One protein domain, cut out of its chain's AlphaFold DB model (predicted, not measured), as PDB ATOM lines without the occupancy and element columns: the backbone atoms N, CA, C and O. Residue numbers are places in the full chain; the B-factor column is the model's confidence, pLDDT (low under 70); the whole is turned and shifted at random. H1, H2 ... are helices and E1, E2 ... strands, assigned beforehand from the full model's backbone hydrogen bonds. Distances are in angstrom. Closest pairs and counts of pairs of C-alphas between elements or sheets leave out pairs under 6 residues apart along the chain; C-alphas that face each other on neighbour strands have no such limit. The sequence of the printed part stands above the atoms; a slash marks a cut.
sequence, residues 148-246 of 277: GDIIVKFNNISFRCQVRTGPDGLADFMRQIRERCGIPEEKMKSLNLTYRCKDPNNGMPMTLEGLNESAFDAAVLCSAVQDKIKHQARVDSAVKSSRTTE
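Overview. This is residues 148 to 246 of the 277 residues of the protein "RING-CH-type domain-containing protein" of Ostreococcus lucimarinus (strain CCE9901) (UniProt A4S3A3). What shape does the model show? A small body of two strand hairpins, E1 with E2 and E3 with E4, and helix H1 packed on the first hairpin is joined by the long helix H3, which packs on both hairpins with residues 214 to 227 and then sticks out as a straight arm, residues 230 to 246. What is it made of? The printed part has 99 residues, with elements in the order E1, E2, H1, H2, E3, E4, H3, of mixed class, and two separate antiparallel sheets of two strands, E1 - E2 and E3 - E4. How large is it? It is loose, with a radius of gyration of the C-alphas of 16.8 A and spans of 63 by 25 by 24 A, the arm making the length.

Along the chain. Where do the first elements lie? Strand E1 is residues 148 to 154, beginning at C-alpha 148 (43.940, 0.358, 48.148), and strand E2 is residues 157 to 164, 21.9 A long. Helix H1 is residues 167 to 181, 20.9 A long, and helix H2 is residues 185 to 188. What follows? Strand E3 is residues 194 to 198 and strand E4 is residues 205 to 209. Helix H3, residues 213 to 246, is 49.9 A long and ends at C-alpha 246 (54.566, -11.920, 80.767).

Arrangement. How do the strands pair? E1 and E2 form an antiparallel hairpin, with N 150 and O 161 within hydrogen-bond range at 2.9 A. E3 and E4 form another, with N 195 and O 208 at 2.8 A. E1 and E3 are near each other. Where are the helices? The closest C-alphas of E2 and H1 are those of Val 163 and Gly 169, 5.9 A apart; those of E1 and H3 are Gly 148 and Val 220, 5.2 A; those of E3 and H3 are Cys 197 and Cys 222, 6.2 A. H1 and H3 only just touch, with 3 pairs of C-alphas within 8 A, only at their ends, Pro 167 and Glu 213 being closest at 6.3 A, and are about perpendicular at 86 degrees. H2 is close to but not clearly touching H1, and apart from H3. How are the helix backbones? In H1 and H3 every O i to N i+4 pair is within hydrogen-bond range; H2 is too short for such a pair.

Size, cuts and confidence. How far does it reach? The two C-alphas farthest apart, those of Glu 186 and Glu 246, are 62.8 A apart; without residues 230 to 246 the body spans 39 by 27 by 19 A. Are there cuts or long links? The printed part has no cut and no long link. Where is confidence low? Residues 243 to 246 are under 70, and the mean pLDDT of the printed part is 89.0.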
ATOM      1  N   GLY A 148      42.662   1.069  48.210       92.50
ATOM      2  CA  GLY A 148      43.940   0.358  48.148       92.50
ATOM      3  C   GLY A 148      45.109   1.258  47.744       92.50
ATOM      4  O   GLY A 148      44.931   2.441  47.455       92.50
ATOM      5  N   ASP A 149      46.311   0.680  47.707       93.50
ATOM      6  CA  ASP A 149      47.556   1.374  47.372       93.50
ATOM      7  C   ASP A 149      48.234   0.705  46.164       93.50
ATOM      8  O   ASP A 149      48.674  -0.444  46.228       93.50
ATOM      9  N   ILE A 150      48.416   1.440  45.064       95.00
ATOM     10  CA  ILE A 150      49.137   0.942  43.882       95.00
ATOM     11  C   ILE A 150      50.468   1.671  43.733       95.00
ATOM     12  O   ILE A 150      50.533   2.898  43.676       95.00
ATOM     13  N   ILE A 151      51.561   0.913  43.630       95.38
ATOM     14  CA  ILE A 151      52.884   1.466  43.321       95.38
ATOM     15  C   ILE A 151      53.092   1.431  41.809       95.38
ATOM     16  O   ILE A 151      53.269   0.362  41.223       95.38
ATOM     17  N   VAL A 152      53.133   2.609  41.195       95.19
ATOM     18  CA  VAL A 152      53.415   2.783  39.769       95.19
ATOM     19  C   VAL A 152      54.921   2.896  39.575       95.19
ATOM     20  O   VAL A 152      55.596   3.611  40.317       95.19
ATOM     21  N   LYS A 153      55.458   2.180  38.584       93.75
ATOM     22  CA  LYS A 153      56.866   2.251  38.173       93.75
ATOM     23  C   LYS A 153      56.938   2.551  36.682       93.75
ATOM     24  O   LYS A 153      56.493   1.731  35.883       93.75
ATOM     25  N   PHE A 154      57.506   3.694  36.316       92.56
ATOM     26  CA  PHE A 154      57.605   4.149  34.930       92.56
ATOM     27  C   PHE A 154      58.871   4.987  34.735       92.56
ATOM     28  O   PHE A 154      59.089   5.924  35.492       92.56
ATOM     29  N   ASN A 155      59.708   4.656  33.745       88.00
ATOM     30  CA  ASN A 155      60.930   5.403  33.394       88.00
ATOM     31  C   ASN A 155      61.767   5.851  34.611       88.00
ATOM     32  O   ASN A 155      62.071   7.028  34.774       88.00
ATOM     33  N   ASN A 156      62.108   4.901  35.490       89.06
ATOM     34  CA  ASN A 156      62.880   5.102  36.730       89.06
ATOM     35  C   ASN A 156      62.189   5.945  37.815       89.06
ATOM     36  O   ASN A 156      62.747   6.130  38.895       89.06
ATOM     37  N   ILE A 157      60.960   6.393  37.575       91.00
ATOM     38  CA  ILE A 157      60.110   7.030  38.571       91.00
ATOM     39  C   ILE A 157      59.275   5.938  39.235       91.00
ATOM     40  O   ILE A 157      58.694   5.075  38.570       91.00
ATOM     41  N   SER A 158      59.201   5.975  40.562       94.56
ATOM     42  CA  SER A 158      58.252   5.169  41.319       94.56
ATOM     43  C   SER A 158      57.504   6.025  42.320       94.56
ATOM     44  O   SER A 158      58.128   6.744  43.099       94.56
ATOM     45  N   PHE A 159      56.183   5.922  42.328       94.94
ATOM     46  CA  PHE A 159      55.331   6.613  43.288       94.94
ATOM     47  C   PHE A 159      54.151   5.729  43.670       94.94
ATOM     48  O   PHE A 159      53.788   4.794  42.955       94.94
ATOM     49  N   ARG A 160      53.585   6.000  44.843       94.69
ATOM     50  CA  ARG A 160      52.393   5.320  45.338       94.69
ATOM     51  C   ARG A 160      51.173   6.173  45.022       94.69
ATOM     52  O   ARG A 160      51.202   7.372  45.276       94.69
ATOM     53  N   CYS A 161      50.140   5.539  44.491       94.69
ATOM     54  CA  CYS A 161      48.823   6.116  44.274       94.69
ATOM     55  C   CYS A 161      47.863   5.487  45.276       94.69
ATOM     56  O   CYS A 161      47.802   4.258  45.368       94.69
ATOM     57  N   GLN A 162      47.107   6.323  45.976       94.12
ATOM     58  CA  GLN A 162      45.909   5.873  46.671       94.12
ATOM     59  C   GLN A 162      44.798   5.740  45.633       94.12
ATOM     60  O   GLN A 162      44.612   6.627  44.796       94.12
ATOM     61  N   VAL A 163      44.114   4.604  45.650       95.38
ATOM     62  CA  VAL A 163      43.123   4.234  44.637       95.38
ATOM     63  C   VAL A 163      41.877   3.657  45.291       95.38
ATOM     64  O   VAL A 163      41.928   3.155  46.414       95.38
ATOM     65  N   ARG A 164      40.763   3.720  44.567       94.75
ATOM     66  CA  ARG A 164      39.472   3.140  44.944       94.75
ATOM     67  C   ARG A 164      38.919   2.319  43.786       94.75
ATOM     68  O   ARG A 164      39.260   2.623  42.649       94.75
ATOM     69  N   THR A 165      38.118   1.295  44.062       93.56
ATOM     70  CA  THR A 165      37.419   0.519  43.023       93.56
ATOM     71  C   THR A 165      36.371   1.360  42.291       93.56
ATOM     72  O   THR A 165      35.835   2.313  42.858       93.56
ATOM     73  N   GLY A 166      36.043   0.971  41.060       91.94
ATOM     74  CA  GLY A 166      35.009   1.583  40.231       91.94
ATOM     75  C   GLY A 166      35.537   2.589  39.196       91.94
ATOM     76  O   GLY A 166      36.736   2.901  39.152       91.94
ATOM     77  N   PRO A 167      34.638   3.133  38.356       92.00
ATOM     78  CA  PRO A 167      35.012   3.923  37.184       92.00
ATOM     79  C   PRO A 167      35.688   5.246  37.557       92.00
ATOM     80  O   PRO A 167      36.681   5.631  36.935       92.00
ATOM     81  N   ASP A 168      35.214   5.908  38.615       93.62
ATOM     82  CA  ASP A 168      35.794   7.166  39.096       93.62
ATOM     83  C   ASP A 168      37.199   6.950  39.673       93.62
ATOM     84  O   ASP A 168      38.107   7.754  39.455       93.62
ATOM     85  N   GLY A 169      37.407   5.824  40.364       93.62
ATOM     86  CA  GLY A 169      38.712   5.437  40.890       93.62
ATOM     87  C   GLY A 169      39.734   5.163  39.791       93.62
ATOM     88  O   GLY A 169      40.883   5.605  39.893       93.62
ATOM     89  N   LEU A 170      39.309   4.505  38.708       93.31
ATOM     90  CA  LEU A 170      40.142   4.298  37.526       93.31
ATOM     91  C   LEU A 170      40.484   5.630  36.847       93.31
ATOM     92  O   LEU A 170      41.647   5.863  36.507       93.31
ATOM     93  N   ALA A 171      39.500   6.513  36.659       93.12
ATOM     94  CA  ALA A 171      39.709   7.820  36.039       93.12
ATOM     95  C   ALA A 171      40.722   8.665  36.829       93.12
ATOM     96  O   ALA A 171      41.667   9.216  36.252       93.12
ATOM     97  N   ASP A 172      40.591   8.691  38.157       94.25
ATOM     98  CA  ASP A 172      41.522   9.382  39.047       94.25
ATOM     99  C   ASP A 172      42.924   8.781  39.020       94.25
ATOM    100  O   ASP A 172      43.918   9.511  38.978       94.25
ATOM    101  N   PHE A 173      43.029   7.455  39.011       94.69
ATOM    102  CA  PHE A 173      44.312   6.770  38.910       94.69
ATOM    103  C   PHE A 173      45.024   7.078  37.584       94.69
ATOM    104  O   PHE A 173      46.220   7.381  37.564       94.69
ATOM    105  N   MET A 174      44.286   7.076  36.473       92.88
ATOM    106  CA  MET A 174      44.822   7.414  35.154       92.88
ATOM    107  C   MET A 174      45.258   8.881  35.077       92.88
ATOM    108  O   MET A 174      46.324   9.173  34.528       92.88
ATOM    109  N   ARG A 175      44.499   9.804  35.680       92.81
ATOM    110  CA  ARG A 175      44.889  11.216  35.814       92.81
ATOM    111  C   ARG A 175      46.193  11.372  36.603       92.81
ATOM    112  O   ARG A 175      47.119  12.016  36.110       92.81
ATOM    113  N   GLN A 176      46.318  10.705  37.754       92.75
ATOM    114  CA  GLN A 176      47.547  10.710  38.559       92.75
ATOM    115  C   GLN A 176      48.756  10.173  37.777       92.75
ATOM    116  O   GLN A 176      49.829  10.775  37.814       92.75
ATOM    117  N   ILE A 177      48.597   9.068  37.034       92.69
ATOM    118  CA  ILE A 177      49.662   8.535  36.173       92.69
ATOM    119  C   ILE A 177      50.062   9.563  35.118       92.69
ATOM    120  O   ILE A 177      51.251   9.820  34.934       92.69
ATOM    121  N   ARG A 178      49.084  10.158  34.431       92.06
ATOM    122  CA  ARG A 178      49.321  11.129  33.362       92.06
ATOM    123  C   ARG A 178      50.132  12.325  33.858       92.06
ATOM    124  O   ARG A 178      51.142  12.665  33.244       92.06
ATOM    125  N   GLU A 179      49.713  12.924  34.969       91.69
ATOM    126  CA  GLU A 179      50.348  14.107  35.558       91.69
ATOM    127  C   GLU A 179      51.755  13.803  36.085       91.69
ATOM    128  O   GLU A 179      52.701  14.536  35.802       91.69
ATOM    129  N   ARG A 180      51.923  12.695  36.815       91.62
ATOM    130  CA  ARG A 180      53.198  12.351  37.468       91.62
ATOM    131  C   ARG A 180      54.237  11.804  36.497       91.62
ATOM    132  O   ARG A 180      55.426  12.043  36.691       91.62
ATOM    133  N   CYS A 181      53.805  11.074  35.472       91.06
ATOM    134  CA  CYS A 181      54.692  10.517  34.451       91.06
ATOM    135  C   CYS A 181      54.875  11.448  33.241       91.06
ATOM    136  O   CYS A 181      55.683  11.131  32.369       91.06
ATOM    137  N   GLY A 182      54.127  12.557  33.158       89.94
ATOM    138  CA  GLY A 182      54.184  13.496  32.036       89.94
ATOM    139  C   GLY A 182      53.786  12.861  30.699       89.94
ATOM    140  O   GLY A 182      54.399  13.150  29.673       89.94
ATOM    141  N   ILE A 183      52.807  11.949  30.705       88.44
ATOM    142  CA  ILE A 183      52.408  11.204  29.503       88.44
ATOM    143  C   ILE A 183      51.419  12.053  28.684       88.44
ATOM    144  O   ILE A 183      50.388  12.467  29.218       88.44
ATOM    145  N   PRO A 184      51.680  12.307  27.388       89.12
ATOM    146  CA  PRO A 184      50.735  13.000  26.513       89.12
ATOM    147  C   PRO A 184      49.403  12.250  26.379       89.12
ATOM    148  O   PRO A 184      49.381  11.018  26.325       89.12
ATOM    149  N   GLU A 185      48.293  12.982  26.251       87.19
ATOM    150  CA  GLU A 185      46.938  12.403  26.155       87.19
ATOM    151  C   GLU A 185      46.795  11.372  25.039       87.19
ATOM    152  O   GLU A 185      46.205  10.308  25.217       87.19
ATOM    153  N   GLU A 186      47.388  11.684  23.889       88.12
ATOM    154  CA  GLU A 186      47.396  10.842  22.697       88.12
ATOM    155  C   GLU A 186      48.034   9.470  22.961       88.12
ATOM    156  O   GLU A 186      47.568   8.455  22.447       88.12
ATOM    157  N   LYS A 187      49.054   9.420  23.828       87.12
ATOM    158  CA  LYS A 187      49.766   8.190  24.191       87.12
ATOM    159  C   LYS A 187      49.087   7.453  25.335       87.12
ATOM    160  O   LYS A 187      49.271   6.243  25.451       87.12
ATOM    161  N   MET A 188      48.267   8.144  26.130       85.56
ATOM    162  CA  MET A 188      47.563   7.567  27.277       85.56
ATOM    163  C   MET A 188      46.683   6.377  26.871       85.56
ATOM    164  O   MET A 188      46.660   5.359  27.554       85.56
ATOM    165  N   LYS A 189      46.018   6.474  25.713       82.69
ATOM    166  CA  LYS A 189      45.149   5.414  25.169       82.69
ATOM    167  C   LYS A 189      45.915   4.182  24.672       82.69
ATOM    168  O   LYS A 189      45.321   3.124  24.514       82.69
ATOM    169  N   SER A 190      47.217   4.321  24.423       84.62
ATOM    170  CA  SER A 190      48.101   3.248  23.943       84.62
ATOM    171  C   SER A 190      48.956   2.621  25.048       84.62
ATOM    172  O   SER A 190      49.851   1.823  24.765       84.62
ATOM    173  N   LEU A 191      48.728   3.004  26.308       86.12
ATOM    174  CA  LEU A 191      49.487   2.460  27.425       86.12
ATOM    175  C   LEU A 191      49.149   0.988  27.646       86.12
ATOM    176  O   LEU A 191      47.989   0.595  27.714       86.12
ATOM    177  N   ASN A 192      50.190   0.182  27.834       87.62
ATOM    178  CA  ASN A 192      50.051  -1.176  28.333       87.62
ATOM    179  C   ASN A 192      50.347  -1.155  29.826       87.62
ATOM    180  O   ASN A 192      51.491  -0.949  30.237       87.62
ATOM    181  N   LEU A 193      49.305  -1.329  30.631       90.88
ATOM    182  CA  LEU A 193      49.439  -1.397  32.074       90.88
ATOM    183  C   LEU A 193      49.461  -2.858  32.521       90.88
ATOM    184  O   LEU A 193      48.564  -3.634  32.194       90.88
ATOM    185  N   THR A 194      50.500  -3.212  33.273       93.88
ATOM    186  CA  THR A 194      50.672  -4.540  33.864       93.88
ATOM    187  C   THR A 194      50.704  -4.411  35.377       93.88
ATOM    188  O   THR A 194      51.655  -3.874  35.955       93.88
ATOM    189  N   TYR A 195      49.685  -4.944  36.036       95.00
ATOM    190  CA  TYR A 195      49.607  -5.028  37.485       95.00
ATOM    191  C   TYR A 195      50.299  -6.304  37.957       95.00
ATOM    192  O   TYR A 195      50.025  -7.394  37.459       95.00
ATOM    193  N   ARG A 196      51.203  -6.183  38.934       94.75
ATOM    194  CA  ARG A 196      51.824  -7.334  39.603       94.75
ATOM    195  C   ARG A 196      51.233  -7.468  40.994       94.75
ATOM    196  O   ARG A 196      51.468  -6.615  41.848       94.75
ATOM    197  N   CYS A 197      50.501  -8.548  41.211       93.62
ATOM    198  CA  CYS A 197      49.745  -8.799  42.430       93.62
ATOM    199  C   CYS A 197      50.175 -10.136  43.047       93.62
ATOM    200  O   CYS A 197      50.859 -10.937  42.409       93.62
ATOM    201  N   LYS A 198      49.771 -10.399  44.290       91.69
ATOM    202  CA  LYS A 198      49.783 -11.746  44.866       91.69
ATOM    203  C   LYS A 198      48.381 -12.321  44.811       91.69
ATOM    204  O   LYS A 198      47.411 -11.612  45.077       91.69
ATOM    205  N   ASP A 199      48.301 -13.602  44.495       88.94
ATOM    206  CA  ASP A 199      47.062 -14.356  44.532       88.94
ATOM    207  C   ASP A 199      46.494 -14.383  45.959       88.94
ATOM    208  O   ASP A 199      47.224 -14.731  46.893       88.94
ATOM    209  N   PRO A 200      45.214 -14.041  46.156       86.88
ATOM    210  CA  PRO A 200      44.618 -14.002  47.488       86.88
ATOM    211  C   PRO A 200      44.466 -15.392  48.129       86.88
ATOM    212  O   PRO A 200      44.388 -15.487  49.349       86.88
ATOM    213  N   ASN A 201      44.443 -16.474  47.343       81.94
ATOM    214  CA  ASN A 201      44.235 -17.831  47.844       81.94
ATOM    215  C   ASN A 201      45.547 -18.522  48.237       81.94
ATOM    216  O   ASN A 201      45.585 -19.247  49.226       81.94
ATOM    217  N   ASN A 202      46.621 -18.328  47.463       83.69
ATOM    218  CA  ASN A 202      47.894 -19.022  47.708       83.69
ATOM    219  C   ASN A 202      49.116 -18.104  47.880       83.69
ATOM    220  O   ASN A 202      50.215 -18.598  48.120       83.69
ATOM    221  N   GLY A 203      48.958 -16.787  47.743       86.06
ATOM    222  CA  GLY A 203      50.035 -15.808  47.904       86.06
ATOM    223  C   GLY A 203      51.074 -15.781  46.778       86.06
ATOM    224  O   GLY A 203      52.020 -14.990  46.854       86.06
ATOM    225  N   MET A 204      50.921 -16.607  45.738       89.75
ATOM    226  CA  MET A 204      51.855 -16.667  44.612       89.75
ATOM    227  C   MET A 204      51.741 -15.415  43.736       89.75
ATOM    228  O   MET A 204      50.650 -14.859  43.605       89.75
ATOM    229  N   PRO A 205      52.840 -14.951  43.120       92.81
ATOM    230  CA  PRO A 205      52.790 -13.800  42.230       92.81
ATOM    231  C   PRO A 205      51.902 -14.087  41.012       92.81
ATOM    232  O   PRO A 205      51.953 -15.170  40.430       92.81
ATOM    233  N   MET A 206      51.115 -13.092  40.619       92.25
ATOM    234  CA  MET A 206      50.293 -13.090  39.411       92.25
ATOM    235  C   MET A 206      50.399 -11.744  38.693       92.25
ATOM    236  O   MET A 206      50.766 -10.727  39.292       92.25
ATOM    237  N   THR A 207      50.053 -11.743  37.410       93.31
ATOM    238  CA  THR A 207      50.017 -10.544  36.575       93.31
ATOM    239  C   THR A 207      48.636 -10.352  35.978       93.31
ATOM    240  O   THR A 207      48.047 -11.302  35.467       93.31
ATOM    241  N   LEU A 208      48.145  -9.118  36.036       93.12
ATOM    242  CA  LEU A 208      46.925  -8.671  35.374       93.12
ATOM    243  C   LEU A 208      47.315  -7.598  34.361       93.12
ATOM    244  O   LEU A 208      48.252  -6.837  34.604       93.12
ATOM    245  N   GLU A 209      46.629  -7.537  33.232       91.56
ATOM    246  CA  GLU A 209      46.985  -6.641  32.132       91.56
ATOM    247  C   GLU A 209      45.736  -5.963  31.589       91.56
ATOM    248  O   GLU A 209      44.697  -6.607  31.458       91.56
ATOM    249  N   GLY A 210      45.855  -4.678  31.257       88.31
ATOM    250  CA  GLY A 210      44.782  -3.907  30.634       88.31
ATOM    251  C   GLY A 210      44.560  -2.539  31.273       88.31
ATOM    252  O   GLY A 210      45.028  -2.259  32.374       88.31
ATOM    253  N   LEU A 211      43.839  -1.681  30.548       87.50
ATOM    254  CA  LEU A 211      43.385  -0.356  31.002       87.50
ATOM    255  C   LEU A 211      41.894  -0.342  31.378       87.50
ATOM    256  O   LEU A 211      41.291   0.718  31.519       87.50
ATOM    257  N   ASN A 212      41.272  -1.512  31.464       89.12
ATOM    258  CA  ASN A 212      39.853  -1.655  31.754       89.12
ATOM    259  C   ASN A 212      39.582  -1.667  33.265       89.12
ATOM    260  O   ASN A 212      40.419  -2.096  34.061       89.12
ATOM    261  N   GLU A 213      38.360  -1.286  33.631       91.25
ATOM    262  CA  GLU A 213      37.867  -1.241  35.015       91.25
ATOM    263  C   GLU A 213      38.068  -2.570  35.749       91.25
ATOM    264  O   GLU A 213      38.678  -2.589  36.808       91.25
ATOM    265  N   SER A 214      37.698  -3.699  35.135       91.50
ATOM    266  CA  SER A 214      37.873  -5.020  35.763       91.50
ATOM    267  C   SER A 214      39.325  -5.326  36.187       91.50
ATOM    268  O   SER A 214      39.548  -5.803  37.298       91.50
ATOM    269  N   ALA A 215      40.330  -5.043  35.346       93.12
ATOM    270  CA  ALA A 215      41.735  -5.321  35.663       93.12
ATOM    271  C   ALA A 215      42.273  -4.364  36.734       93.12
ATOM    272  O   ALA A 215      43.078  -4.762  37.579       93.12
ATOM    273  N   PHE A 216      41.796  -3.121  36.722       94.81
ATOM    274  CA  PHE A 216      42.094  -2.143  37.754       94.81
ATOM    275  C   PHE A 216      41.481  -2.540  39.101       94.81
ATOM    276  O   PHE A 216      42.221  -2.700  40.071       94.81
ATOM    277  N   ASP A 217      40.178  -2.803  39.155       93.56
ATOM    278  CA  ASP A 217      39.469  -3.198  40.375       93.56
ATOM    279  C   ASP A 217      40.060  -4.468  40.977       93.56
ATOM    280  O   ASP A 217      40.293  -4.555  42.181       93.56
ATOM    281  N   ALA A 218      40.403  -5.435  40.127       93.25
ATOM    282  CA  ALA A 218      41.148  -6.619  40.520       93.25
ATOM    283  C   ALA A 218      42.439  -6.292  41.280       93.25
ATOM    284  O   ALA A 218      42.726  -6.899  42.314       93.25
ATOM    285  N   ALA A 219      43.224  -5.344  40.764       94.81
ATOM    286  CA  ALA A 219      44.479  -4.935  41.369       94.81
ATOM    287  C   ALA A 219      44.254  -4.214  42.706       94.81
ATOM    288  O   ALA A 219      44.984  -4.488  43.665       94.81
ATOM    289  N   VAL A 220      43.228  -3.359  42.798       94.56
ATOM    290  CA  VAL A 220      42.833  -2.683  44.047       94.56
ATOM    291  C   VAL A 220      42.422  -3.708  45.105       94.56
ATOM    292  O   VAL A 220      42.951  -3.698  46.218       94.56
ATOM    293  N   LEU A 221      41.563  -4.662  44.743       92.75
ATOM    294  CA  LEU A 221      41.129  -5.750  45.622       92.75
ATOM    295  C   LEU A 221      42.310  -6.608  46.095       92.75
ATOM    296  O   LEU A 221      42.433  -6.914  47.284       92.75
ATOM    297  N   CYS A 222      43.229  -6.956  45.191       93.31
ATOM    298  CA  CYS A 222      44.456  -7.667  45.541       93.31
ATOM    299  C   CYS A 222      45.346  -6.874  46.512       93.31
ATOM    300  O   CYS A 222      45.984  -7.495  47.365       93.31
ATOM    301  N   SER A 223      45.407  -5.541  46.398       93.31
ATOM    302  CA  SER A 223      46.113  -4.687  47.365       93.31
ATOM    303  C   SER A 223      45.449  -4.758  48.736       93.31
ATOM    304  O   SER A 223      46.116  -5.073  49.720       93.31
ATOM    305  N   ALA A 224      44.133  -4.547  48.795       92.12
ATOM    306  CA  ALA A 224      43.378  -4.534  50.043       92.12
ATOM    307  C   ALA A 224      43.493  -5.865  50.813       92.12
ATOM    308  O   ALA A 224      43.721  -5.872  52.025       92.12
ATOM    309  N   VAL A 225      43.430  -7.009  50.112       90.38
ATOM    310  CA  VAL A 225      43.664  -8.331  50.724       90.38
ATOM    311  C   VAL A 225      45.068  -8.425  51.324       90.38
ATOM    312  O   VAL A 225      45.233  -8.895  52.451       90.38
ATOM    313  N   GLN A 226      46.091  -7.992  50.587       89.25
ATOM    314  CA  GLN A 226      47.477  -8.078  51.049       89.25
ATOM    315  C   GLN A 226      47.730  -7.203  52.274       89.25
ATOM    316  O   GLN A 226      48.423  -7.640  53.199       89.25
ATOM    317  N   ASP A 227      47.154  -6.005  52.307       89.56
ATOM    318  CA  ASP A 227      47.259  -5.113  53.456       89.56
ATOM    319  C   ASP A 227      46.575  -5.710  54.685       89.56
ATOM    320  O   ASP A 227      47.164  -5.706  55.770       89.56
ATOM    321  N   LYS A 228      45.408  -6.345  54.510       86.50
ATOM    322  CA  LYS A 228      44.721  -7.066  55.589       86.50
ATOM    323  C   LYS A 228      45.557  -8.229  56.133       86.50
ATOM    324  O   LYS A 228      45.763  -8.314  57.344       86.50
ATOM    325  N   ILE A 229      46.100  -9.086  55.259       87.31
ATOM    326  CA  ILE A 229      46.970 -10.213  55.655       87.31
ATOM    327  C   ILE A 229      48.193  -9.702  56.429       87.31
ATOM    328  O   ILE A 229      48.560 -10.241  57.476       87.31
ATOM    329  N   LYS A 230      48.821  -8.629  55.942       87.50
ATOM    330  CA  LYS A 230      49.996  -8.023  56.574       87.50
ATOM    331  C   LYS A 230      49.666  -7.390  57.924       87.50
ATOM    332  O   LYS A 230      50.469  -7.496  58.852       87.50
ATOM    333  N   HIS A 231      48.518  -6.725  58.038       87.00
ATOM    334  CA  HIS A 231      48.052  -6.149  59.293       87.00
ATOM    335  C   HIS A 231      47.791  -7.245  60.331       87.00
ATOM    336  O   HIS A 231      48.315  -7.160  61.441       87.00
ATOM    337  N   GLN A 232      47.088  -8.316  59.950       86.06
ATOM    338  CA  GLN A 232      46.819  -9.443  60.840       86.06
ATOM    339  C   GLN A 232      48.115 -10.084  61.357       86.06
ATOM    340  O   GLN A 232      48.285 -10.243  62.561       86.06
ATOM    341  N   ALA A 233      49.091 -10.329  60.476       86.31
ATOM    342  CA  ALA A 233      50.385 -10.882  60.875       86.31
ATOM    343  C   ALA A 233      51.140  -9.992  61.884       86.31
ATOM    344  O   ALA A 233      51.827 -10.500  62.778       86.31
ATOM    345  N   ARG A 234      51.022  -8.660  61.768       87.00
ATOM    346  CA  ARG A 234      51.610  -7.707  62.727       87.00
ATOM    347  C   ARG A 234      50.911  -7.767  64.080       87.00
ATOM    348  O   ARG A 234      51.598  -7.784  65.100       87.00
ATOM    349  N   VAL A 235      49.580  -7.830  64.085       87.12
ATOM    350  CA  VAL A 235      48.777  -7.963  65.308       87.12
ATOM    351  C   VAL A 235      49.103  -9.279  66.020       87.12
ATOM    352  O   VAL A 235      49.441  -9.261  67.201       87.12
ATOM    353  N   ASP A 236      49.120 -10.401  65.301       84.81
ATOM    354  CA  ASP A 236      49.426 -11.718  65.873       84.81
ATOM    355  C   ASP A 236      50.849 -11.774  66.453       84.81
ATOM    356  O   ASP A 236      51.080 -12.317  67.539       84.81
ATOM    357  N   SER A 237      51.811 -11.157  65.760       84.06
ATOM    358  CA  SER A 237      53.197 -11.045  66.232       84.06
ATOM    359  C   SER A 237      53.307 -10.189  67.494       84.06
ATOM    360  O   SER A 237      54.040 -10.553  68.417       84.06
ATOM    361  N   ALA A 238      52.562  -9.082  67.571       82.56
ATOM    362  CA  ALA A 238      52.520  -8.227  68.752       82.56
ATOM    363  C   ALA A 238      51.920  -8.971  69.956       82.56
ATOM    364  O   ALA A 238      52.531  -8.997  71.023       82.56
ATOM    365  N   VAL A 239      50.798  -9.677  69.772       81.12
ATOM    366  CA  VAL A 239      50.159 -10.481  70.829       81.12
ATOM    367  C   VAL A 239      51.088 -11.594  71.329       81.12
ATOM    368  O   VAL A 239      51.203 -11.820  72.538       81.12
ATOM    369  N   LYS A 240      51.799 -12.278  70.423       75.38
ATOM    370  CA  LYS A 240      52.779 -13.311  70.793       75.38
ATOM    371  C   LYS A 240      53.980 -12.724  71.544       75.38
ATOM    372  O   LYS A 240      54.452 -13.336  72.508       75.38
ATOM    373  N   SER A 241      54.449 -11.542  71.145       74.06
ATOM    374  CA  SER A 241      55.534 -10.826  71.827       74.06
ATOM    375  C   SER A 241      55.129 -10.431  73.255       74.06
ATOM    376  O   SER A 241      55.834 -10.779  74.203       74.06
ATOM    377  N   SER A 242      53.935  -9.853  73.438       70.62
ATOM    378  CA  SER A 242      53.401  -9.485  74.757       70.62
ATOM    379  C   SER A 242      53.204 -10.693  75.687       70.62
ATOM    380  O   SER A 242      53.586 -10.645  76.858       70.62
ATOM    381  N   ARG A 243      52.700 -11.828  75.178       65.12
ATOM    382  CA  ARG A 243      52.576 -13.070  75.972       65.12
ATOM    383  C   ARG A 243      53.926 -13.647  76.401       65.12
ATOM    384  O   ARG A 243      54.037 -14.200  77.492       65.12
ATOM    385  N   THR A 244      54.958 -13.508  75.569       62.41
ATOM    386  CA  THR A 244      56.309 -13.988  75.900       62.41
ATOM    387  C   THR A 244      56.916 -13.160  77.034       62.41
ATOM    388  O   THR A 244      57.497 -13.732  77.957       62.41
ATOM    389  N   THR A 245      56.704 -11.839  77.033       60.09
ATOM    390  CA  THR A 245      57.197 -10.962  78.106       60.09
ATOM    391  C   THR A 245      56.548 -11.252  79.463       60.09
ATOM    392  O   THR A 245      57.247 -11.264  80.478       60.09
ATOM    393  N   GLU A 246      55.255 -11.597  79.507       55.16
ATOM    394  CA  GLU A 246      54.566 -11.920  80.767       55.16
ATOM    395  C   GLU A 246      55.024 -13.246  81.401       55.16
ATOM    396  O   GLU A 246      55.082 -13.365  82.631       55.16
TER     397      GLU A 246